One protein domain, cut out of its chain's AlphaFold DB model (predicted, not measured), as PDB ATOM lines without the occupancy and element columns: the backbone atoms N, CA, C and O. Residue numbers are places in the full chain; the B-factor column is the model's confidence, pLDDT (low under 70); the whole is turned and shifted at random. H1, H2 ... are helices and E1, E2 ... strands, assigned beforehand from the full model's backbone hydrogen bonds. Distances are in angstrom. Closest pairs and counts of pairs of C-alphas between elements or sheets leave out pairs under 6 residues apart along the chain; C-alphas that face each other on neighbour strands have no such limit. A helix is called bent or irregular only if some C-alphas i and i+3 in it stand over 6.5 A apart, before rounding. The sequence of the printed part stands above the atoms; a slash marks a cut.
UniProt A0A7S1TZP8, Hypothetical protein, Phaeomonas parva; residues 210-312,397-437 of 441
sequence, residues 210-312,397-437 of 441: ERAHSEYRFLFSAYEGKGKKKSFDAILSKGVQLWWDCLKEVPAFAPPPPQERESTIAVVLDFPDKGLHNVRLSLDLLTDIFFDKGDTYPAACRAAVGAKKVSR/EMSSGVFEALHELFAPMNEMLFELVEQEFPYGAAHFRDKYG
ATOM      1  N   GLU A 210      -7.159 -18.135 -14.104       91.38
ATOM      2  CA  GLU A 210      -7.588 -16.785 -13.769       91.38
ATOM      3  C   GLU A 210      -8.991 -16.735 -13.130       91.38
ATOM      4  O   GLU A 210      -9.289 -15.888 -12.275       91.38
ATOM      5  N   ARG A 211      -9.879 -17.661 -13.506       94.31
ATOM      6  CA  ARG A 211     -11.190 -17.873 -12.878       94.31
ATOM      7  C   ARG A 211     -11.031 -18.342 -11.431       94.31
ATOM      8  O   ARG A 211     -11.686 -17.787 -10.542       94.31
ATOM      9  N   ALA A 212     -10.162 -19.326 -11.183       92.69
ATOM     10  CA  ALA A 212      -9.867 -19.823  -9.840       92.69
ATOM     11  C   ALA A 212      -9.266 -18.722  -8.952       92.69
ATOM     12  O   ALA A 212      -9.720 -18.527  -7.819       92.69
ATOM     13  N   HIS A 213      -8.333 -17.939  -9.499       88.00
ATOM     14  CA  HIS A 213      -7.755 -16.776  -8.828       88.00
ATOM     15  C   HIS A 213      -8.810 -15.716  -8.489       88.00
ATOM     16  O   HIS A 213      -8.911 -15.263  -7.346       88.00
ATOM     17  N   SER A 214      -9.686 -15.384  -9.440       88.75
ATOM     18  CA  SER A 214     -10.789 -14.448  -9.210       88.75
ATOM     19  C   SER A 214     -11.760 -14.918  -8.122       88.75
ATOM     20  O   SER A 214     -12.287 -14.102  -7.360       88.75
ATOM     21  N   GLU A 215     -12.022 -16.224  -8.030       88.94
ATOM     22  CA  GLU A 215     -12.889 -16.787  -6.994       88.94
ATOM     23  C   GLU A 215     -12.262 -16.678  -5.607       88.94
ATOM     24  O   GLU A 215     -12.936 -16.273  -4.659       88.94
ATOM     25  N   TYR A 216     -10.973 -16.994  -5.492       85.56
ATOM     26  CA  TYR A 216     -10.254 -16.856  -4.235       85.56
ATOM     27  C   TYR A 216     -10.244 -15.413  -3.743       85.56
ATOM     28  O   TYR A 216     -10.654 -15.156  -2.612       85.56
ATOM     29  N   ARG A 217      -9.904 -14.468  -4.627       84.25
ATOM     30  CA  ARG A 217      -9.974 -13.027  -4.346       84.25
ATOM     31  C   ARG A 217     -11.354 -12.606  -3.862       84.25
ATOM     32  O   ARG A 217     -11.481 -11.891  -2.875       84.25
ATOM     33  N   PHE A 218     -12.401 -13.077  -4.534       85.12
ATOM     34  CA  PHE A 218     -13.780 -12.753  -4.177       85.12
ATOM     35  C   PHE A 218     -14.190 -13.275  -2.793       85.12
ATOM     36  O   PHE A 218     -15.017 -12.656  -2.128       85.12
ATOM     37  N   LEU A 219     -13.629 -14.404  -2.359       83.38
ATOM     38  CA  LEU A 219     -13.940 -15.041  -1.079       83.38
ATOM     39  C   LEU A 219     -12.918 -14.719   0.025       83.38
ATOM     40  O   LEU A 219     -13.042 -15.267   1.120       83.38
ATOM     41  N   PHE A 220     -11.939 -13.845  -0.234       79.50
ATOM     42  CA  PHE A 220     -10.796 -13.590   0.648       79.50
ATOM     43  C   PHE A 220     -11.199 -13.284   2.101       79.50
ATOM     44  O   PHE A 220     -10.752 -13.963   3.025       79.50
ATOM     45  N   SER A 221     -12.143 -12.363   2.313       74.62
ATOM     46  CA  SER A 221     -12.611 -11.987   3.659       74.62
ATOM     47  C   SER A 221     -13.252 -13.146   4.439       74.62
ATOM     48  O   SER A 221     -13.139 -13.229   5.664       74.62
ATOM     49  N   ALA A 222     -13.882 -14.101   3.747       73.31
ATOM     50  CA  ALA A 222     -14.442 -15.296   4.373       73.31
ATOM     51  C   ALA A 222     -13.355 -16.273   4.860       73.31
ATOM     52  O   ALA A 222     -13.631 -17.116   5.722       73.31
ATOM     53  N   TYR A 223     -12.136 -16.176   4.320       68.06
ATOM     54  CA  TYR A 223     -10.971 -16.926   4.786       68.06
ATOM     55  C   TYR A 223     -10.306 -16.258   5.991       68.06
ATOM     56  O   TYR A 223      -9.930 -16.963   6.930       68.06
ATOM     57  N   GLU A 224     -10.233 -14.924   6.018       64.75
ATOM     58  CA  GLU A 224      -9.697 -14.177   7.164       64.75
ATOM     59  C   GLU A 224     -10.503 -14.437   8.447       64.75
ATOM     60  O   GLU A 224      -9.931 -14.746   9.494       64.75
ATOM     61  N   GLY A 225     -11.838 -14.423   8.362       58.53
ATOM     62  CA  GLY A 225     -12.723 -14.563   9.526       58.53
ATOM     63  C   GLY A 225     -12.730 -15.937  10.216       58.53
ATOM     64  O   GLY A 225     -13.344 -16.078  11.271       58.53
ATOM     65  N   LYS A 226     -12.076 -16.969   9.658       57.72
ATOM     66  CA  LYS A 226     -12.098 -18.349  10.195       57.72
ATOM     67  C   LYS A 226     -10.827 -18.764  10.941       57.72
ATOM     68  O   LYS A 226     -10.661 -19.951  11.231       57.72
ATOM     69  N   GLY A 227      -9.907 -17.835  11.213       54.50
ATOM     70  CA  GLY A 227      -8.677 -18.105  11.977       54.50
ATOM     71  C   GLY A 227      -7.721 -19.116  11.324       54.50
ATOM     72  O   GLY A 227      -6.743 -19.535  11.936       54.50
ATOM     73  N   LYS A 228      -7.986 -19.521  10.076       54.50
ATOM     74  CA  LYS A 228      -7.150 -20.430   9.290       54.50
ATOM     75  C   LYS A 228      -6.743 -19.714   8.013       54.50
ATOM     76  O   LYS A 228      -7.420 -19.818   6.992       54.50
ATOM     77  N   LYS A 229      -5.609 -19.017   8.092       56.75
ATOM     78  CA  LYS A 229      -4.865 -18.473   6.951       56.75
ATOM     79  C   LYS A 229      -4.358 -19.628   6.078       56.75
ATOM     80  O   LYS A 229      -3.195 -20.004   6.160       56.75
ATOM     81  N   LYS A 230      -5.224 -20.266   5.292       66.06
ATOM     82  CA  LYS A 230      -4.738 -21.124   4.208       66.06
ATOM     83  C   LYS A 230      -4.351 -20.206   3.056       66.06
ATOM     84  O   LYS A 230      -5.207 -19.456   2.584       66.06
ATOM     85  N   SER A 231      -3.080 -20.241   2.658       77.06
ATOM     86  CA  SER A 231      -2.629 -19.554   1.449       77.06
ATOM     87  C   SER A 231      -3.425 -20.058   0.249       77.06
ATOM     88  O   SER A 231      -3.966 -21.174   0.267       77.06
ATOM     89  N   PHE A 232      -3.530 -19.218  -0.778       77.75
ATOM     90  CA  PHE A 232      -4.187 -19.598  -2.021       77.75
ATOM     91  C   PHE A 232      -3.570 -20.874  -2.598       77.75
ATOM     92  O   PHE A 232      -4.287 -21.840  -2.873       77.75
ATOM     93  N   ASP A 233      -2.240 -20.918  -2.614       85.31
ATOM     94  CA  ASP A 233      -1.433 -22.067  -2.998       85.31
ATOM     95  C   ASP A 233      -1.845 -23.345  -2.268       85.31
ATOM     96  O   ASP A 233      -2.175 -24.339  -2.902       85.31
ATOM     97  N   ALA A 234      -1.956 -23.325  -0.935       84.50
ATOM     98  CA  ALA A 234      -2.323 -24.524  -0.180       84.50
ATOM     99  C   ALA A 234      -3.720 -25.064  -0.544       84.50
ATOM    100  O   ALA A 234      -3.978 -26.266  -0.430       84.50
ATOM    101  N   ILE A 235      -4.649 -24.191  -0.947       84.00
ATOM    102  CA  ILE A 235      -5.989 -24.592  -1.392       84.00
ATOM    103  C   ILE A 235      -5.925 -25.190  -2.798       84.00
ATOM    104  O   ILE A 235      -6.533 -26.236  -3.035       84.00
ATOM    105  N   LEU A 236      -5.213 -24.532  -3.713       89.62
ATOM    106  CA  LEU A 236      -5.124 -24.942  -5.109       89.62
ATOM    107  C   LEU A 236      -4.253 -26.177  -5.301       89.62
ATOM    108  O   LEU A 236      -4.735 -27.123  -5.910       89.62
ATOM    109  N   SER A 237      -3.050 -26.230  -4.724       91.50
ATOM    110  CA  SER A 237      -2.159 -27.395  -4.804       91.50
ATOM    111  C   SER A 237      -2.856 -28.657  -4.314       91.50
ATOM    112  O   SER A 237      -2.765 -29.701  -4.948       91.50
ATOM    113  N   LYS A 238      -3.635 -28.558  -3.225       92.25
ATOM    114  CA  LYS A 238      -4.450 -29.685  -2.763       92.25
ATOM    115  C   LYS A 238      -5.503 -30.082  -3.799       92.25
ATOM    116  O   LYS A 238      -5.710 -31.267  -4.016       92.25
ATOM    117  N   GLY A 239      -6.200 -29.118  -4.397       93.69
ATOM    118  CA  GLY A 239      -7.197 -29.399  -5.431       93.69
ATOM    119  C   GLY A 239      -6.591 -30.048  -6.676       93.69
ATOM    120  O   GLY A 239      -7.151 -31.019  -7.168       93.69
ATOM    121  N   VAL A 240      -5.440 -29.550  -7.133       95.25
ATOM    122  CA  VAL A 240      -4.684 -30.100  -8.266       95.25
ATOM    123  C   VAL A 240      -4.245 -31.531  -7.972       95.25
ATOM    124  O   VAL A 240      -4.513 -32.425  -8.768       95.25
ATOM    125  N   GLN A 241      -3.662 -31.770  -6.794       95.50
ATOM    126  CA  GLN A 241      -3.248 -33.109  -6.379       95.50
ATOM    127  C   GLN A 241      -4.421 -34.095  -6.364       95.50
ATOM    128  O   GLN A 241      -4.304 -35.182  -6.914       95.50
ATOM    129  N   LEU A 242      -5.568 -33.698  -5.796       95.88
ATOM    130  CA  LEU A 242      -6.759 -34.551  -5.761       95.88
ATOM    131  C   LEU A 242      -7.233 -34.946  -7.165       95.88
ATOM    132  O   LEU A 242      -7.681 -36.074  -7.356       95.88
ATOM    133  N   TRP A 243      -7.138 -34.040  -8.142       94.75
ATOM    134  CA  TRP A 243      -7.466 -34.363  -9.528       94.75
ATOM    135  C   TRP A 243      -6.464 -35.339 -10.138       94.75
ATOM    136  O   TRP A 243      -6.895 -36.339 -10.701       94.75
ATOM    137  N   TRP A 244      -5.158 -35.138  -9.961       94.94
ATOM    138  CA  TRP A 244      -4.166 -36.110 -10.433       94.94
ATOM    139  C   TRP A 244      -4.331 -37.493  -9.794       94.94
ATOM    140  O   TRP A 244      -4.198 -38.502 -10.482       94.94
ATOM    141  N   ASP A 245      -4.654 -37.553  -8.502       94.81
ATOM    142  CA  ASP A 245      -4.920 -38.811  -7.799       94.81
ATOM    143  C   ASP A 245      -6.173 -39.503  -8.355       94.81
ATOM    144  O   ASP A 245      -6.133 -40.691  -8.658       94.81
ATOM    145  N   CYS A 246      -7.256 -38.750  -8.584       93.44
ATOM    146  CA  CYS A 246      -8.446 -39.274  -9.251       93.44
ATOM    147  C   CYS A 246      -8.107 -39.872 -10.624       93.44
ATOM    148  O   CYS A 246      -8.431 -41.027 -10.885       93.44
ATOM    149  N   LEU A 247      -7.414 -39.120 -11.484       92.00
ATOM    150  CA  LEU A 247      -7.101 -39.542 -12.853       92.00
ATOM    151  C   LEU A 247      -6.233 -40.809 -12.911       92.00
ATOM    152  O   LEU A 247      -6.355 -41.575 -13.862       92.00
ATOM    153  N   LYS A 248      -5.399 -41.063 -11.895       91.94
ATOM    154  CA  LYS A 248      -4.618 -42.307 -11.773       91.94
ATOM    155  C   LYS A 248      -5.472 -43.520 -11.432       91.94
ATOM    156  O   LYS A 248      -5.160 -44.625 -11.866       91.94
ATOM    157  N   GLU A 249      -6.529 -43.330 -10.648       90.12
ATOM    158  CA  GLU A 249      -7.403 -44.423 -10.225       90.12
ATOM    159  C   GLU A 249      -8.456 -44.758 -11.292       90.12
ATOM    160  O   GLU A 249      -8.814 -45.924 -11.444       90.12
ATOM    161  N   VAL A 250      -8.912 -43.778 -12.083       84.69
ATOM    162  CA  VAL A 250      -9.977 -43.962 -13.092       84.69
ATOM    163  C   VAL A 250      -9.770 -45.180 -14.015       84.69
ATOM    164  O   VAL A 250     -10.711 -45.969 -14.127       84.69
ATOM    165  N   PRO A 251      -8.594 -45.421 -14.635       77.44
ATOM    166  CA  PRO A 251      -8.406 -46.545 -15.560       77.44
ATOM    167  C   PRO A 251      -8.601 -47.932 -14.937       77.44
ATOM    168  O   PRO A 251      -8.884 -48.886 -15.654       77.44
ATOM    169  N   ALA A 252      -8.450 -48.064 -13.616       68.31
ATOM    170  CA  ALA A 252      -8.607 -49.336 -12.911       68.31
ATOM    171  C   ALA A 252     -10.071 -49.662 -12.556       68.31
ATOM    172  O   ALA A 252     -10.375 -50.808 -12.227       68.31
ATOM    173  N   PHE A 253     -10.964 -48.667 -12.601       60.09
ATOM    174  CA  PHE A 253     -12.349 -48.775 -12.123       60.09
ATOM    175  C   PHE A 253     -13.400 -48.419 -13.173       60.09
ATOM    176  O   PHE A 253     -14.562 -48.793 -13.015       60.09
ATOM    177  N   ALA A 254     -13.022 -47.698 -14.229       63.91
ATOM    178  CA  ALA A 254     -13.940 -47.401 -15.312       63.91
ATOM    179  C   ALA A 254     -14.378 -48.720 -15.979       63.91
ATOM    180  O   ALA A 254     -13.516 -49.527 -16.345       63.91
ATOM    181  N   PRO A 255     -15.690 -48.974 -16.150       55.38
ATOM    182  CA  PRO A 255     -16.125 -50.070 -17.005       55.38
ATOM    183  C   PRO A 255     -15.504 -49.882 -18.399       55.38
ATOM    184  O   PRO A 255     -15.305 -48.735 -18.819       55.38
ATOM    185  N   PRO A 256     -15.171 -50.970 -19.124       52.41
ATOM    186  CA  PRO A 256     -14.686 -50.840 -20.491       52.41
ATOM    187  C   PRO A 256     -15.678 -49.973 -21.280       52.41
ATOM    188  O   PRO A 256     -16.889 -50.119 -21.068       52.41
ATOM    189  N   PRO A 257     -15.192 -49.051 -22.132       51.84
ATOM    190  CA  PRO A 257     -16.068 -48.155 -22.869       51.84
ATOM    191  C   PRO A 257     -17.151 -48.980 -23.576       51.84
ATOM    192  O   PRO A 257     -16.837 -50.063 -24.090       51.84
ATOM    193  N   PRO A 258     -18.416 -48.516 -23.600       53.19
ATOM    194  CA  PRO A 258     -19.415 -49.099 -24.484       53.19
ATOM    195  C   PRO A 258     -18.782 -49.220 -25.868       53.19
ATOM    196  O   PRO A 258     -18.153 -48.257 -26.309       53.19
ATOM    197  N   GLN A 259     -18.877 -50.399 -26.496       48.41
ATOM    198  CA  GLN A 259     -18.338 -50.630 -27.838       48.41
ATOM    199  C   GLN A 259     -18.754 -49.459 -28.731       48.41
ATOM    200  O   GLN A 259     -19.939 -49.244 -28.964       48.41
ATOM    201  N   GLU A 260     -17.744 -48.663 -29.061       45.94
ATOM    202  CA  GLU A 260     -17.714 -47.427 -29.831       45.94
ATOM    203  C   GLU A 260     -19.073 -46.934 -30.354       45.94
ATOM    204  O   GLU A 260     -19.603 -47.413 -31.354       45.94
ATOM    205  N   ARG A 261     -19.589 -45.855 -29.751       48.84
ATOM    206  CA  ARG A 261     -20.128 -44.791 -30.602       48.84
ATOM    207  C   ARG A 261     -18.900 -44.081 -31.162       48.84
ATOM    208  O   ARG A 261     -18.130 -43.527 -30.388       48.84
ATOM    209  N   GLU A 262     -18.710 -44.118 -32.475       44.19
ATOM    210  CA  GLU A 262     -17.574 -43.547 -33.230       44.19
ATOM    211  C   GLU A 262     -17.335 -42.027 -33.017       44.19
ATOM    212  O   GLU A 262     -16.524 -41.424 -33.709       44.19
ATOM    213  N   SER A 263     -18.019 -41.374 -32.070       52.19
ATOM    214  CA  SER A 263     -18.134 -39.917 -31.963       52.19
ATOM    215  C   SER A 263     -17.869 -39.341 -30.563       52.19
ATOM    216  O   SER A 263     -18.380 -38.264 -30.254       52.19
ATOM    217  N   THR A 264     -17.147 -40.032 -29.674       67.31
ATOM    218  CA  THR A 264     -16.852 -39.485 -28.336       67.31
ATOM    219  C   THR A 264     -15.521 -38.735 -28.324       67.31
ATOM    220  O   THR A 264     -14.460 -39.346 -28.456       67.31
ATOM    221  N   ILE A 265     -15.577 -37.416 -28.107       79.31
ATOM    222  CA  ILE A 265     -14.398 -36.580 -27.835       79.31
ATOM    223  C   ILE A 265     -13.645 -37.178 -26.644       79.31
ATOM    224  O   ILE A 265     -14.236 -37.468 -25.594       79.31
ATOM    225  N   ALA A 266     -12.345 -37.393 -26.812       83.69
ATOM    226  CA  ALA A 266     -11.495 -38.013 -25.810       83.69
ATOM    227  C   ALA A 266     -10.117 -37.362 -25.800       83.69
ATOM    228  O   ALA A 266      -9.577 -37.029 -26.849       83.69
ATOM    229  N   VAL A 267      -9.524 -37.263 -24.614       85.81
ATOM    230  CA  VAL A 267      -8.142 -36.815 -24.449       85.81
ATOM    231  C   VAL A 267      -7.250 -37.980 -24.054       85.81
ATOM    232  O   VAL A 267      -7.670 -38.885 -23.327       85.81
ATOM    233  N   VAL A 268      -6.016 -37.966 -24.548       85.75
ATOM    234  CA  VAL A 268      -4.959 -38.875 -24.106       85.75
ATOM    235  C   VAL A 268      -4.058 -38.102 -23.154       85.75
ATOM    236  O   VAL A 268      -3.503 -37.072 -23.521       85.75
ATOM    237  N   LEU A 269      -3.945 -38.587 -21.922       89.12
ATOM    238  CA  LEU A 269      -3.072 -38.033 -20.898       89.12
ATOM    239  C   LEU A 269      -1.778 -38.846 -20.838       89.12
ATOM    240  O   LEU A 269      -1.811 -40.037 -20.511       89.12
ATOM    241  N   ASP A 270      -0.648 -38.197 -21.099       89.56
ATOM    242  CA  ASP A 270       0.684 -38.778 -20.932       89.56
ATOM    243  C   ASP A 270       1.538 -37.855 -20.056       89.56
ATOM    244  O   ASP A 270       2.204 -36.939 -20.527       89.56
ATOM    245  N   PHE A 271       1.473 -38.089 -18.744       91.44
ATOM    246  CA  PHE A 271       2.198 -37.331 -17.723       91.44
ATOM    247  C   PHE A 271       3.003 -38.311 -16.852       91.44
ATOM    248  O   PHE A 271       2.553 -38.689 -15.758       91.44
ATOM    249  N   PRO A 272       4.180 -38.773 -17.321       90.00
ATOM    250  CA  PRO A 272       4.985 -39.787 -16.636       90.00
ATOM    251  C   PRO A 272       5.370 -39.418 -15.202       90.00
ATOM    252  O   PRO A 272       5.346 -40.258 -14.306       90.00
ATOM    253  N   ASP A 273       5.682 -38.147 -14.960       90.50
ATOM    254  CA  ASP A 273       6.016 -37.598 -13.643       90.50
ATOM    255  C   ASP A 273       4.813 -37.596 -12.683       90.50
ATOM    256  O   ASP A 273       4.975 -37.646 -11.461       90.50
ATOM    257  N   LYS A 274       3.594 -37.605 -13.231       91.62
ATOM    258  CA  LYS A 274       2.346 -37.782 -12.487       91.62
ATOM    259  C   LYS A 274       1.912 -39.248 -12.405       91.62
ATOM    260  O   LYS A 274       0.962 -39.533 -11.678       91.62
ATOM    261  N   GLY A 275       2.607 -40.179 -13.059       90.94
ATOM    262  CA  GLY A 275       2.266 -41.606 -13.101       90.94
ATOM    263  C   GLY A 275       1.112 -41.941 -14.051       90.94
ATOM    264  O   GLY A 275       0.429 -42.942 -13.844       90.94
ATOM    265  N   LEU A 276       0.869 -41.097 -15.055       90.38
ATOM    266  CA  LEU A 276      -0.110 -41.331 -16.114       90.38
ATOM    267  C   LEU A 276       0.635 -41.650 -17.410       90.38
ATOM    268  O   LEU A 276       1.474 -40.863 -17.837       90.38
ATOM    269  N   HIS A 277       0.313 -42.782 -18.033       89.75
ATOM    270  CA  HIS A 277       0.929 -43.225 -19.283       89.75
ATOM    271  C   HIS A 277      -0.150 -43.582 -20.299       89.75
ATOM    272  O   HIS A 277      -0.848 -44.581 -20.114       89.75
ATOM    273  N   ASN A 278      -0.281 -42.786 -21.364       85.44
ATOM    274  CA  ASN A 278      -1.277 -42.984 -22.428       85.44
ATOM    275  C   ASN A 278      -2.706 -43.254 -21.910       85.44
ATOM    276  O   ASN A 278      -3.432 -44.105 -22.431       85.44
ATOM    277  N   VAL A 279      -3.121 -42.545 -20.860       86.62
ATOM    278  CA  VAL A 279      -4.445 -42.714 -20.256       86.62
ATOM    279  C   VAL A 279      -5.482 -42.007 -21.122       86.62
ATOM    280  O   VAL A 279      -5.514 -40.782 -21.190       86.62
ATOM    281  N   ARG A 280      -6.350 -42.775 -21.785       85.81
ATOM    282  CA  ARG A 280      -7.435 -42.236 -22.614       85.81
ATOM    283  C   ARG A 280      -8.689 -42.003 -21.774       85.81
ATOM    284  O   ARG A 280      -9.203 -42.940 -21.168       85.81
ATOM    285  N   LEU A 281      -9.213 -40.781 -21.790       86.00
ATOM    286  CA  LEU A 281     -10.434 -40.396 -21.080       86.00
ATOM    287  C   LEU A 281     -11.442 -39.809 -22.058       86.00
ATOM    288  O   LEU A 281     -11.136 -38.843 -22.756       86.00
ATOM    289  N   SER A 282     -12.642 -40.383 -22.099       86.06
ATOM    290  CA  SER A 282     -13.749 -39.813 -22.861       86.06
ATOM    291  C   SER A 282     -14.449 -38.710 -22.074       86.06
ATOM    292  O   SER A 282     -14.440 -38.680 -20.839       86.06
ATOM    293  N   LEU A 283     -15.099 -37.813 -22.805       86.50
ATOM    294  CA  LEU A 283     -15.898 -36.748 -22.221       86.50
ATOM    295  C   LEU A 283     -17.083 -37.288 -21.403       86.50
ATOM    296  O   LEU A 283     -17.361 -36.762 -20.330       86.50
ATOM    297  N   ASP A 284     -17.707 -38.383 -21.851       83.69
ATOM    298  CA  ASP A 284     -18.766 -39.081 -21.108       83.69
ATOM    299  C   ASP A 284     -18.275 -39.582 -19.745       83.69
ATOM    300  O   ASP A 284     -18.885 -39.281 -18.721       83.69
ATOM    301  N   LEU A 285     -17.123 -40.263 -19.714       84.56
ATOM    302  CA  LEU A 285     -16.526 -40.767 -18.477       84.56
ATOM    303  C   LEU A 285     -16.216 -39.625 -17.502       84.56
ATOM    304  O   LEU A 285     -16.517 -39.715 -16.313       84.56
ATOM    305  N   LEU A 286     -15.639 -38.529 -17.998       87.50
ATOM    306  CA  LEU A 286     -15.338 -37.358 -17.175       87.50
ATOM    307  C   LEU A 286     -16.605 -36.689 -16.643       87.50
ATOM    308  O   LEU A 286     -16.635 -36.286 -15.481       87.50
ATOM    309  N   THR A 287     -17.654 -36.578 -17.457       88.12
ATOM    310  CA  THR A 287     -18.954 -36.058 -17.027       88.12
ATOM    311  C   THR A 287     -19.584 -36.953 -15.962       88.12
ATOM    312  O   THR A 287     -20.083 -36.436 -14.961       88.12
ATOM    313  N   ASP A 288     -19.508 -38.273 -16.111       84.81
ATOM    314  CA  ASP A 288     -20.017 -39.213 -15.115       84.81
ATOM    315  C   ASP A 288     -19.253 -39.098 -13.796       84.81
ATOM    316  O   ASP A 288     -19.881 -38.944 -12.753       84.81
ATOM    317  N   ILE A 289     -17.917 -39.044 -13.824       86.56
ATOM    318  CA  ILE A 289     -17.098 -38.776 -12.628       86.56
ATOM    319  C   ILE A 289     -17.516 -37.462 -11.957       86.56
ATOM    320  O   ILE A 289     -17.586 -37.369 -10.731       86.56
ATOM    321  N   PHE A 290     -17.780 -36.427 -12.756       87.19
ATOM    322  CA  PHE A 290     -18.077 -35.089 -12.257       87.19
ATOM    323  C   PHE A 290     -19.437 -34.996 -11.555       87.19
ATOM    324  O   PHE A 290     -19.595 -34.226 -10.602       87.19
ATOM    325  N   PHE A 291     -20.429 -35.749 -12.034       84.81
ATOM    326  CA  PHE A 291     -21.812 -35.658 -11.567       84.81
ATOM    327  C   PHE A 291     -22.309 -36.892 -10.811       84.81
ATOM    328  O   PHE A 291     -23.418 -36.843 -10.268       84.81
ATOM    329  N   ASP A 292     -21.519 -37.961 -10.724       78.06
ATOM    330  CA  ASP A 292     -21.827 -39.093  -9.864       78.06
ATOM    331  C   ASP A 292     -21.824 -38.665  -8.389       78.06
ATOM    332  O   ASP A 292     -20.916 -38.002  -7.881       78.06
ATOM    333  N   LYS A 293     -22.902 -39.026  -7.696       66.62
ATOM    334  CA  LYS A 293     -23.073 -38.802  -6.255       66.62
ATOM    335  C   LYS A 293     -22.983 -40.102  -5.459       66.62
ATOM    336  O   LYS A 293     -23.090 -40.046  -4.235       66.62
ATOM    337  N   GLY A 294     -22.859 -41.235  -6.143       67.19
ATOM    338  CA  GLY A 294     -22.772 -42.553  -5.546       67.19
ATOM    339  C   GLY A 294     -21.344 -42.968  -5.217       67.19
ATOM    340  O   GLY A 294     -20.412 -42.160  -5.150       67.19
ATOM    341  N   ASP A 295     -21.201 -44.271  -4.997       70.56
ATOM    342  CA  ASP A 295     -19.928 -44.930  -4.726       70.56
ATOM    343  C   ASP A 295     -19.307 -45.596  -5.965       70.56
ATOM    344  O   ASP A 295     -18.396 -46.408  -5.825       70.56
ATOM    345  N   THR A 296     -19.774 -45.246  -7.170       80.25
ATOM    346  CA  THR A 296     -19.310 -45.853  -8.427       80.25
ATOM    347  C   THR A 296     -17.846 -45.524  -8.701       80.25
ATOM    348  O   THR A 296     -17.084 -46.400  -9.102       80.25
ATOM    349  N   TYR A 297     -17.443 -44.275  -8.453       84.00
ATOM    350  CA  TYR A 297     -16.065 -43.827  -8.648       84.00
ATOM    351  C   TYR A 297     -15.287 -43.717  -7.331       84.00
ATOM    352  O   TYR A 297     -15.883 -43.481  -6.271       84.00
ATOM    353  N   PRO A 298     -13.945 -43.827  -7.381       87.31
ATOM    354  CA  PRO A 298     -13.116 -43.792  -6.187       87.31
ATOM    355  C   PRO A 298     -13.287 -42.527  -5.337       87.31
ATOM    356  O   PRO A 298     -13.595 -41.432  -5.823       87.31
ATOM    357  N   ALA A 299     -13.015 -42.655  -4.037       88.88
ATOM    358  CA  ALA A 299     -13.135 -41.551  -3.087       88.88
ATOM    359  C   ALA A 299     -12.244 -40.347  -3.453       88.88
ATOM    360  O   ALA A 299     -12.631 -39.203  -3.185       88.88
ATOM    361  N   ALA A 300     -11.094 -40.587  -4.097       90.56
ATOM    362  CA  ALA A 300     -10.214 -39.542  -4.614       90.56
ATOM    363  C   ALA A 300     -10.939 -38.637  -5.624       90.56
ATOM    364  O   ALA A 300     -10.878 -37.414  -5.507       90.56
ATOM    365  N   CYS A 301     -11.724 -39.217  -6.536       91.56
ATOM    366  CA  CYS A 301     -12.513 -38.470  -7.513       91.56
ATOM    367  C   CYS A 301     -13.608 -37.624  -6.867       91.56
ATOM    368  O   CYS A 301     -13.738 -36.438  -7.174       91.56
ATOM    369  N   ARG A 302     -14.331 -38.163  -5.880       90.00
ATOM    370  CA  ARG A 302     -15.313 -37.366  -5.123       90.00
ATOM    371  C   ARG A 302     -14.660 -36.198  -4.386       90.00
ATOM    372  O   ARG A 302     -15.203 -35.090  -4.357       90.00
ATOM    373  N   ALA A 303     -13.480 -36.415  -3.807       92.06
ATOM    374  CA  ALA A 303     -12.708 -35.356  -3.167       92.06
ATOM    375  C   ALA A 303     -12.230 -34.298  -4.180       92.06
ATOM    376  O   ALA A 303     -12.310 -33.101  -3.886       92.06
ATOM    377  N   ALA A 304     -11.800 -34.721  -5.372       92.88
ATOM    378  CA  ALA A 304     -11.384 -33.852  -6.472       92.88
ATOM    379  C   ALA A 304     -12.533 -32.969  -6.981       92.88
ATOM    380  O   ALA A 304     -12.401 -31.742  -7.041       92.88
ATOM    381  N   VAL A 305     -13.707 -33.552  -7.234       89.62
ATOM    382  CA  VAL A 305     -14.932 -32.812  -7.587       89.62
ATOM    383  C   VAL A 305     -15.316 -31.835  -6.467       89.62
ATOM    384  O   VAL A 305     -15.662 -30.677  -6.725       89.62
ATOM    385  N   GLY A 306     -15.164 -32.254  -5.206       88.44
ATOM    386  CA  GLY A 306     -15.356 -31.419  -4.019       88.44
ATOM    387  C   GLY A 306     -14.380 -30.238  -3.899       88.44
ATOM    388  O   GLY A 306     -14.690 -29.250  -3.221       88.44
ATOM    389  N   ALA A 307     -13.235 -30.269  -4.587       91.44
ATOM    390  CA  ALA A 307     -12.269 -29.176  -4.650       91.44
ATOM    391  C   ALA A 307     -12.728 -28.070  -5.623       91.44
ATOM    392  O   ALA A 307     -12.062 -27.755  -6.606       91.44
ATOM    393  N   LYS A 308     -13.858 -27.419  -5.301       89.75
ATOM    394  CA  LYS A 308     -14.615 -26.500  -6.181       89.75
ATOM    395  C   LYS A 308     -13.835 -25.345  -6.831       89.75
ATOM    396  O   LYS A 308     -14.358 -24.697  -7.731       89.75
ATOM    397  N   LYS A 309     -12.634 -25.016  -6.349       89.75
ATOM    398  CA  LYS A 309     -11.791 -23.954  -6.927       89.75
ATOM    399  C   LYS A 309     -11.085 -24.450  -8.186       89.75
ATOM    400  O   LYS A 309     -10.902 -23.674  -9.115       89.75
ATOM    401  N   VAL A 310     -10.766 -25.739  -8.212       94.00
ATOM    402  CA  VAL A 310     -10.185 -26.427  -9.362       94.00
ATOM    403  C   VAL A 310     -11.299 -27.017 -10.220       94.00
ATOM    404  O   VAL A 310     -11.396 -26.673 -11.390       94.00
ATOM    405  N   SER A 311     -12.225 -27.792  -9.636       93.88
ATOM    406  CA  SER A 311     -13.228 -28.524 -10.429       93.88
ATOM    407  C   SER A 311     -14.144 -27.627 -11.270       93.88
ATOM    408  O   SER A 311     -14.456 -27.977 -12.400       93.88
ATOM    409  N   ARG A 312     -14.500 -26.420 -10.803       94.62
ATOM    410  CA  ARG A 312     -15.276 -25.457 -11.612       94.62
ATOM    411  C   ARG A 312     -14.562 -24.988 -12.883       94.62
ATOM    412  O   ARG A 312     -15.246 -24.504 -13.777       94.62
ATOM    413  N   GLU A 397      -1.022 -13.950  -2.969       82.44
ATOM    414  CA  GLU A 397      -0.897 -14.066  -4.421       82.44
ATOM    415  C   GLU A 397      -0.455 -15.490  -4.791       82.44
ATOM    416  O   GLU A 397       0.179 -16.199  -4.006       82.44
ATOM    417  N   MET A 398      -0.844 -15.926  -5.984       87.62
ATOM    418  CA  MET A 398      -0.526 -17.263  -6.483       87.62
ATOM    419  C   MET A 398       0.959 -17.370  -6.828       87.62
ATOM    420  O   MET A 398       1.483 -16.517  -7.548       87.62
ATOM    421  N   SER A 399       1.631 -18.432  -6.379       89.06
ATOM    422  CA  SER A 399       2.999 -18.699  -6.840       89.06
ATOM    423  C   SER A 399       3.038 -19.193  -8.287       89.06
ATOM    424  O   SER A 399       2.079 -19.783  -8.794       89.06
ATOM    425  N   SER A 400       4.187 -19.013  -8.945       88.38
ATOM    426  CA  SER A 400       4.427 -19.526 -10.300       88.38
ATOM    427  C   SER A 400       4.258 -21.045 -10.388       88.38
ATOM    428  O   SER A 400       3.638 -21.530 -11.324       88.38
ATOM    429  N   GLY A 401       4.703 -21.797  -9.374       90.06
ATOM    430  CA  GLY A 401       4.561 -23.257  -9.368       90.06
ATOM    431  C   GLY A 401       3.103 -23.723  -9.318       90.06
ATOM    432  O   GLY A 401       2.741 -24.710  -9.953       90.06
ATOM    433  N   VAL A 402       2.231 -23.007  -8.601       90.75
ATOM    434  CA  VAL A 402       0.790 -23.312  -8.589       90.75
ATOM    435  C   VAL A 402       0.114 -22.876  -9.885       90.75
ATOM    436  O   VAL A 402      -0.760 -23.586 -10.382       90.75
ATOM    437  N   PHE A 403       0.527 -21.737 -10.438       90.81
ATOM    438  CA  PHE A 403       0.080 -21.262 -11.744       90.81
ATOM    439  C   PHE A 403       0.387 -22.288 -12.850       90.81
ATOM    440  O   PHE A 403      -0.521 -22.707 -13.566       90.81
ATOM    441  N   GLU A 404       1.631 -22.766 -12.916       90.44
ATOM    442  CA  GLU A 404       2.093 -23.823 -13.824       90.44
ATOM    443  C   GLU A 404       1.284 -25.114 -13.651       90.44
ATOM    444  O   GLU A 404       0.728 -25.629 -14.619       90.44
ATOM    445  N   ALA A 405       1.139 -25.594 -12.411       92.69
ATOM    446  CA  ALA A 405       0.428 -26.838 -12.121       92.69
ATOM    447  C   ALA A 405      -1.068 -26.788 -12.484       92.69
ATOM    448  O   ALA A 405      -1.655 -27.808 -12.847       92.69
ATOM    449  N   LEU A 406      -1.711 -25.619 -12.379       93.69
ATOM    450  CA  LEU A 406      -3.097 -25.452 -12.814       93.69
ATOM    451  C   LEU A 406      -3.222 -25.467 -14.335       93.69
ATOM    452  O   LEU A 406      -4.133 -26.111 -14.849       93.69
ATOM    453  N   HIS A 407      -2.333 -24.778 -15.051       92.81
ATOM    454  CA  HIS A 407      -2.341 -24.816 -16.511       92.81
ATOM    455  C   HIS A 407      -2.049 -26.221 -17.041       92.81
ATOM    456  O   HIS A 407      -2.767 -26.676 -17.926       92.81
ATOM    457  N   GLU A 408      -1.081 -26.932 -16.452       92.19
ATOM    458  CA  GLU A 408      -0.783 -28.335 -16.767       92.19
ATOM    459  C   GLU A 408      -2.025 -29.226 -16.599       92.19
ATOM    460  O   GLU A 408      -2.361 -30.007 -17.486       92.19
ATOM    461  N   LEU A 409      -2.767 -29.059 -15.496       94.06
ATOM    462  CA  LEU A 409      -4.001 -29.808 -15.248       94.06
ATOM    463  C   LEU A 409      -5.137 -29.440 -16.217       94.06
ATOM    464  O   LEU A 409      -5.892 -30.315 -16.644       94.06
ATOM    465  N   PHE A 410      -5.324 -28.151 -16.517       94.69
ATOM    466  CA  PHE A 410      -6.459 -27.688 -17.318       94.69
ATOM    467  C   PHE A 410      -6.255 -27.849 -18.819       94.69
ATOM    468  O   PHE A 410      -7.245 -28.036 -19.517       94.69
ATOM    469  N   ALA A 411      -5.020 -27.799 -19.318       92.31
ATOM    470  CA  ALA A 411      -4.721 -27.873 -20.744       92.31
ATOM    471  C   ALA A 411      -5.435 -29.016 -21.480       92.31
ATOM    472  O   ALA A 411      -6.196 -28.703 -22.394       92.31
ATOM    473  N   PRO A 412      -5.332 -30.296 -21.065       91.31
ATOM    474  CA  PRO A 412      -6.029 -31.376 -21.768       91.31
ATOM    475  C   PRO A 412      -7.552 -31.178 -21.803       91.31
ATOM    476  O   PRO A 412      -8.208 -31.508 -22.786       91.31
ATOM    477  N   MET A 413      -8.128 -30.596 -20.750       91.75
ATOM    478  CA  MET A 413      -9.567 -30.328 -20.660       91.75
ATOM    479  C   MET A 413      -9.988 -29.098 -21.471       91.75
ATOM    480  O   MET A 413     -11.130 -29.026 -21.922       91.75
ATOM    481  N   ASN A 414      -9.089 -28.129 -21.645       94.38
ATOM    482  CA  ASN A 414      -9.303 -26.976 -22.508       94.38
ATOM    483  C   ASN A 414      -9.323 -27.416 -23.972       94.38
ATOM    484  O   ASN A 414     -10.262 -27.058 -24.669       94.38
ATOM    485  N   GLU A 415      -8.384 -28.262 -24.401       91.69
ATOM    486  CA  GLU A 415      -8.381 -28.795 -25.771       91.69
ATOM    487  C   GLU A 415      -9.667 -29.589 -26.064       91.69
ATOM    488  O   GLU A 415     -10.320 -29.360 -27.079       91.69
ATOM    489  N   MET A 416     -10.129 -30.421 -25.117       92.06
ATOM    490  CA  MET A 416     -11.435 -31.086 -25.241       92.06
ATOM    491  C   MET A 416     -12.599 -30.099 -25.359       92.06
ATOM    492  O   MET A 416     -13.551 -30.359 -26.091       92.06
ATOM    493  N   LEU A 417     -12.574 -28.989 -24.611       94.94
ATOM    494  CA  LEU A 417     -13.601 -27.955 -24.728       94.94
ATOM    495  C   LEU A 417     -13.560 -27.325 -26.122       94.94
ATOM    496  O   LEU A 417     -14.621 -27.112 -26.698       94.94
ATOM    497  N   PHE A 418     -12.370 -27.016 -26.636       94.25
ATOM    498  CA  PHE A 418     -12.203 -26.318 -27.909       94.25
ATOM    499  C   PHE A 418     -12.697 -27.176 -29.067       94.25
ATOM    500  O   PHE A 418     -13.440 -26.688 -29.914       94.25
ATOM    501  N   GLU A 419     -12.370 -28.469 -29.043       92.69
ATOM    502  CA  GLU A 419     -12.915 -29.453 -29.976       92.69
ATOM    503  C   GLU A 419     -14.440 -29.554 -29.838       92.69
ATOM    504  O   GLU A 419     -15.160 -29.457 -30.829       92.69
ATOM    505  N   LEU A 420     -14.955 -29.645 -28.604       92.56
ATOM    506  CA  LEU A 420     -16.392 -29.747 -28.331       92.56
ATOM    507  C   LEU A 420     -17.196 -28.564 -28.883       92.56
ATOM    508  O   LEU A 420     -18.316 -28.738 -29.369       92.56
ATOM    509  N   VAL A 421     -16.659 -27.351 -28.766       93.69
ATOM    510  CA  VAL A 421     -17.341 -26.137 -29.228       93.69
ATOM    511  C   VAL A 421     -16.913 -25.701 -30.628       93.69
ATOM    512  O   VAL A 421     -17.504 -24.761 -31.150       93.69
ATOM    513  N   GLU A 422     -15.970 -26.407 -31.257       93.06
ATOM    514  CA  GLU A 422     -15.282 -26.049 -32.513       93.06
ATOM    515  C   GLU A 422     -14.782 -24.595 -32.517       93.06
ATOM    516  O   GLU A 422     -14.989 -23.834 -33.464       93.06
ATOM    517  N   GLN A 423     -14.166 -24.185 -31.411       91.38
ATOM    518  CA  GLN A 423     -13.684 -22.826 -31.208       91.38
ATOM    519  C   GLN A 423     -12.479 -22.843 -30.272       91.38
ATOM    520  O   GLN A 423     -12.550 -23.371 -29.164       91.38
ATOM    521  N   GLU A 424     -11.380 -22.231 -30.707       91.12
ATOM    522  CA  GLU A 424     -10.203 -22.033 -29.867       91.12
ATOM    523  C   GLU A 424     -10.352 -20.777 -29.007       91.12
ATOM    524  O   GLU A 424     -10.847 -19.742 -29.458       91.12
ATOM    525  N   PHE A 425      -9.872 -20.857 -27.767       90.81
ATOM    526  CA  PHE A 425      -9.843 -19.727 -26.843       90.81
ATOM    527  C   PHE A 425      -8.402 -19.386 -26.438       90.81
ATOM    528  O   PHE A 425      -7.537 -20.270 -26.407       90.81
ATOM    529  N   PRO A 426      -8.111 -18.126 -26.059       87.75
ATOM    530  CA  PRO A 426      -6.756 -17.660 -25.745       87.75
ATOM    531  C   PRO A 426      -6.293 -18.084 -24.335       87.75
ATOM    532  O   PRO A 426      -5.862 -17.266 -23.528       87.75
ATOM    533  N   TYR A 427      -6.423 -19.373 -24.026       87.50
ATOM    534  CA  TYR A 427      -5.911 -20.037 -22.820       87.50
ATOM    535  C   TYR A 427      -5.681 -21.551 -23.032       87.50
ATOM    536  O   TYR A 427      -5.613 -22.321 -22.069       87.50
ATOM    537  N   GLY A 428      -5.575 -21.990 -24.292       83.88
ATOM    538  CA  GLY A 428      -5.146 -23.346 -24.655       83.88
ATOM    539  C   GLY A 428      -3.654 -23.589 -24.449       83.88
ATOM    540  O   GLY A 428      -2.899 -22.672 -24.109       83.88
ATOM    541  N   ALA A 429      -3.212 -24.820 -24.711       82.50
ATOM    542  CA  ALA A 429      -1.815 -25.213 -24.535       82.50
ATOM    543  C   ALA A 429      -0.860 -24.411 -25.440       82.50
ATOM    544  O   ALA A 429       0.210 -23.992 -24.993       82.50
ATOM    545  N   ALA A 430      -1.263 -24.141 -26.688       82.19
ATOM    546  CA  ALA A 430      -0.486 -23.329 -27.628       82.19
ATOM    547  C   ALA A 430      -0.335 -21.878 -27.142       82.19
ATOM    548  O   ALA A 430       0.784 -21.393 -26.992       82.19
ATOM    549  N   HIS A 431      -1.449 -21.228 -26.781       83.00
ATOM    550  CA  HIS A 431      -1.436 -19.867 -26.232       83.00
ATOM    551  C   HIS A 431      -0.520 -19.754 -25.012       83.00
ATOM    552  O   HIS A 431       0.233 -18.793 -24.855       83.00
ATOM    553  N   PHE A 432      -0.592 -20.745 -24.131       82.00
ATOM    554  CA  PHE A 432       0.196 -20.775 -22.918       82.00
ATOM    555  C   PHE A 432       1.699 -20.905 -23.195       82.00
ATOM    556  O   PHE A 432       2.495 -20.145 -22.636       82.00
ATOM    557  N   ARG A 433       2.078 -21.799 -24.115       82.50
ATOM    558  CA  ARG A 433       3.460 -21.939 -24.582       82.50
ATOM    559  C   ARG A 433       3.994 -20.632 -25.153       82.50
ATOM    560  O   ARG A 433       5.080 -20.206 -24.769       82.50
ATOM    561  N   ASP A 434       3.215 -19.982 -26.008       84.50
ATOM    562  CA  ASP A 434       3.619 -18.744 -26.676       84.50
ATOM    563  C   ASP A 434       3.756 -17.576 -25.693       84.50
ATOM    564  O   ASP A 434       4.674 -16.762 -25.798       84.50
ATOM    565  N   LYS A 435       2.857 -17.497 -24.706       83.81
ATOM    566  CA  LYS A 435       2.807 -16.388 -23.750       83.81
ATOM    567  C   LYS A 435       3.802 -16.522 -22.602       83.81
ATOM    568  O   LYS A 435       4.324 -15.506 -22.144       83.81
ATOM    569  N   TYR A 436       4.042 -17.737 -22.112       82.81
ATOM    570  CA  TYR A 436       4.838 -17.964 -20.901       82.81
ATOM    571  C   TYR A 436       6.136 -18.744 -21.140       82.81
ATOM    572  O   TYR A 436       6.971 -18.813 -20.240       82.81
ATOM    573  N   GLY A 437       6.358 -19.276 -22.345       77.81
ATOM    574  CA  GLY A 437       7.646 -19.838 -22.754       77.81
ATOM    575  C   GLY A 437       7.932 -21.260 -22.266       77.81
ATOM    576  O   GLY A 437       9.085 -21.686 -22.313       77.81
TER     577      GLY A 437
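Overview. This is residues 210 to 312 and 397 to 437 of the 441 residues of the protein "Hypothetical protein" of Phaeomonas parva (UniProt A0A7S1TZP8). A two-strand hairpin, E1 and E2, sits toward one end of the domain, with the last part of the long helix H2 beside E2 and the arm H6b beside E1. From there H2 and the arm H6a run side by side toward the other end, where H1 lies; H4 and H5 pack along H2, H3 follows the hairpin and packs on H4, H7 folds back beside H6, and residues 258 to 263 stick out as a loop. The printed part has 144 residues with seven named helices and two named strands, in the order H1 H2 E1 E2 H3 H4 H5 H6 H7; the sheet, E1 - E2, is antiparallel and the class is mostly helix. The whole is compact, with a radius of gyration of the C-alphas of 16.3 A and spans of 52 by 40 by 28 A.

Along the chain. E1 is residues 266 to 271, 15.9 A long, and E2 is residues 276 to 282, 15.3 A. H2, residues 232 to 253, is 31.9 A long and only just irregular: C-alphas 248 and 251 are 6.8 A apart. H1, residues 210 to 224, begins at C-alpha 210 (-7.588, -16.785, -13.769), is 21.2 A long and is irregular, with C-alphas 218 and 221 8.0 A apart. H3 is residues 283 to 291, H4 299 to 306 and H5 308 to 311. H6, residues 400 to 421, was assigned as one helix by its hydrogen bonds but is bent, with C-alphas 409 and 412 7.0 A apart; its arms are H6a, 400 to 409, 14.2 A, and H6b, 412 to 421, 14.5 A. H7, residues 429 to 436, ends at C-alpha 436 (4.838, -17.964, -20.901).

Arrangement. The hairpin E1 and E2 has N 269 and O 279 at 2.8 A and N 281 and O 267 at 2.9 A, within hydrogen-bond range. The closest C-alphas of H2 and E2, Lys 248 and Leu 276, are 6.3 A apart; those of H6b and E1, Pro 412 and Val 267, 6.4 A. H2 is the hub. It touches H4 at Cys 246 and Cys 301, closest C-alphas 4.5 A apart, at a steep tilt of 44 degrees, opposite ways, with its residues 239 to 249 alone. It touches H6a at Asp 233 and Val 402, closest C-alphas 6.1 A apart, at a shallow tilt of 27 degrees, the same way. With residues 236 to 240 alone it touches H5, closest C-alphas Gly 239 and Val 310, 5.8 A. H1 touches H5 with residues 212 to 216 alone, closest C-alphas Ala 212 and Lys 309, 5.4 A. H3 and H4 touch about perpendicular, at 82 degrees, closest C-alphas Phe 290 and Val 305, 6.1 A. H6b and H7 only just touch, with 3 pairs of C-alphas within 8 A, the closest Glu 415 and Ala 429 at 7.6 A. H1 is apart from both strands. Each O i to N i+4 pair is within hydrogen-bond range in H3, H4, H6a, H6b and H7, against 9 of 11 in H1 and 14 of 18 in H2; H5 is too short for such a pair.

Size, cuts and confidence. The two C-alphas farthest apart, Gly 227 and Glu 262, are 52.6 A apart. Residues 313 to 396 are not printed; C-alphas 312 and 397 are 19.7 A apart across this cut. The link from H2 to E1 is long, with 12 residues. The pLDDT is under 70 in residues 223 to 230, 252 to 264 and 293 to 294.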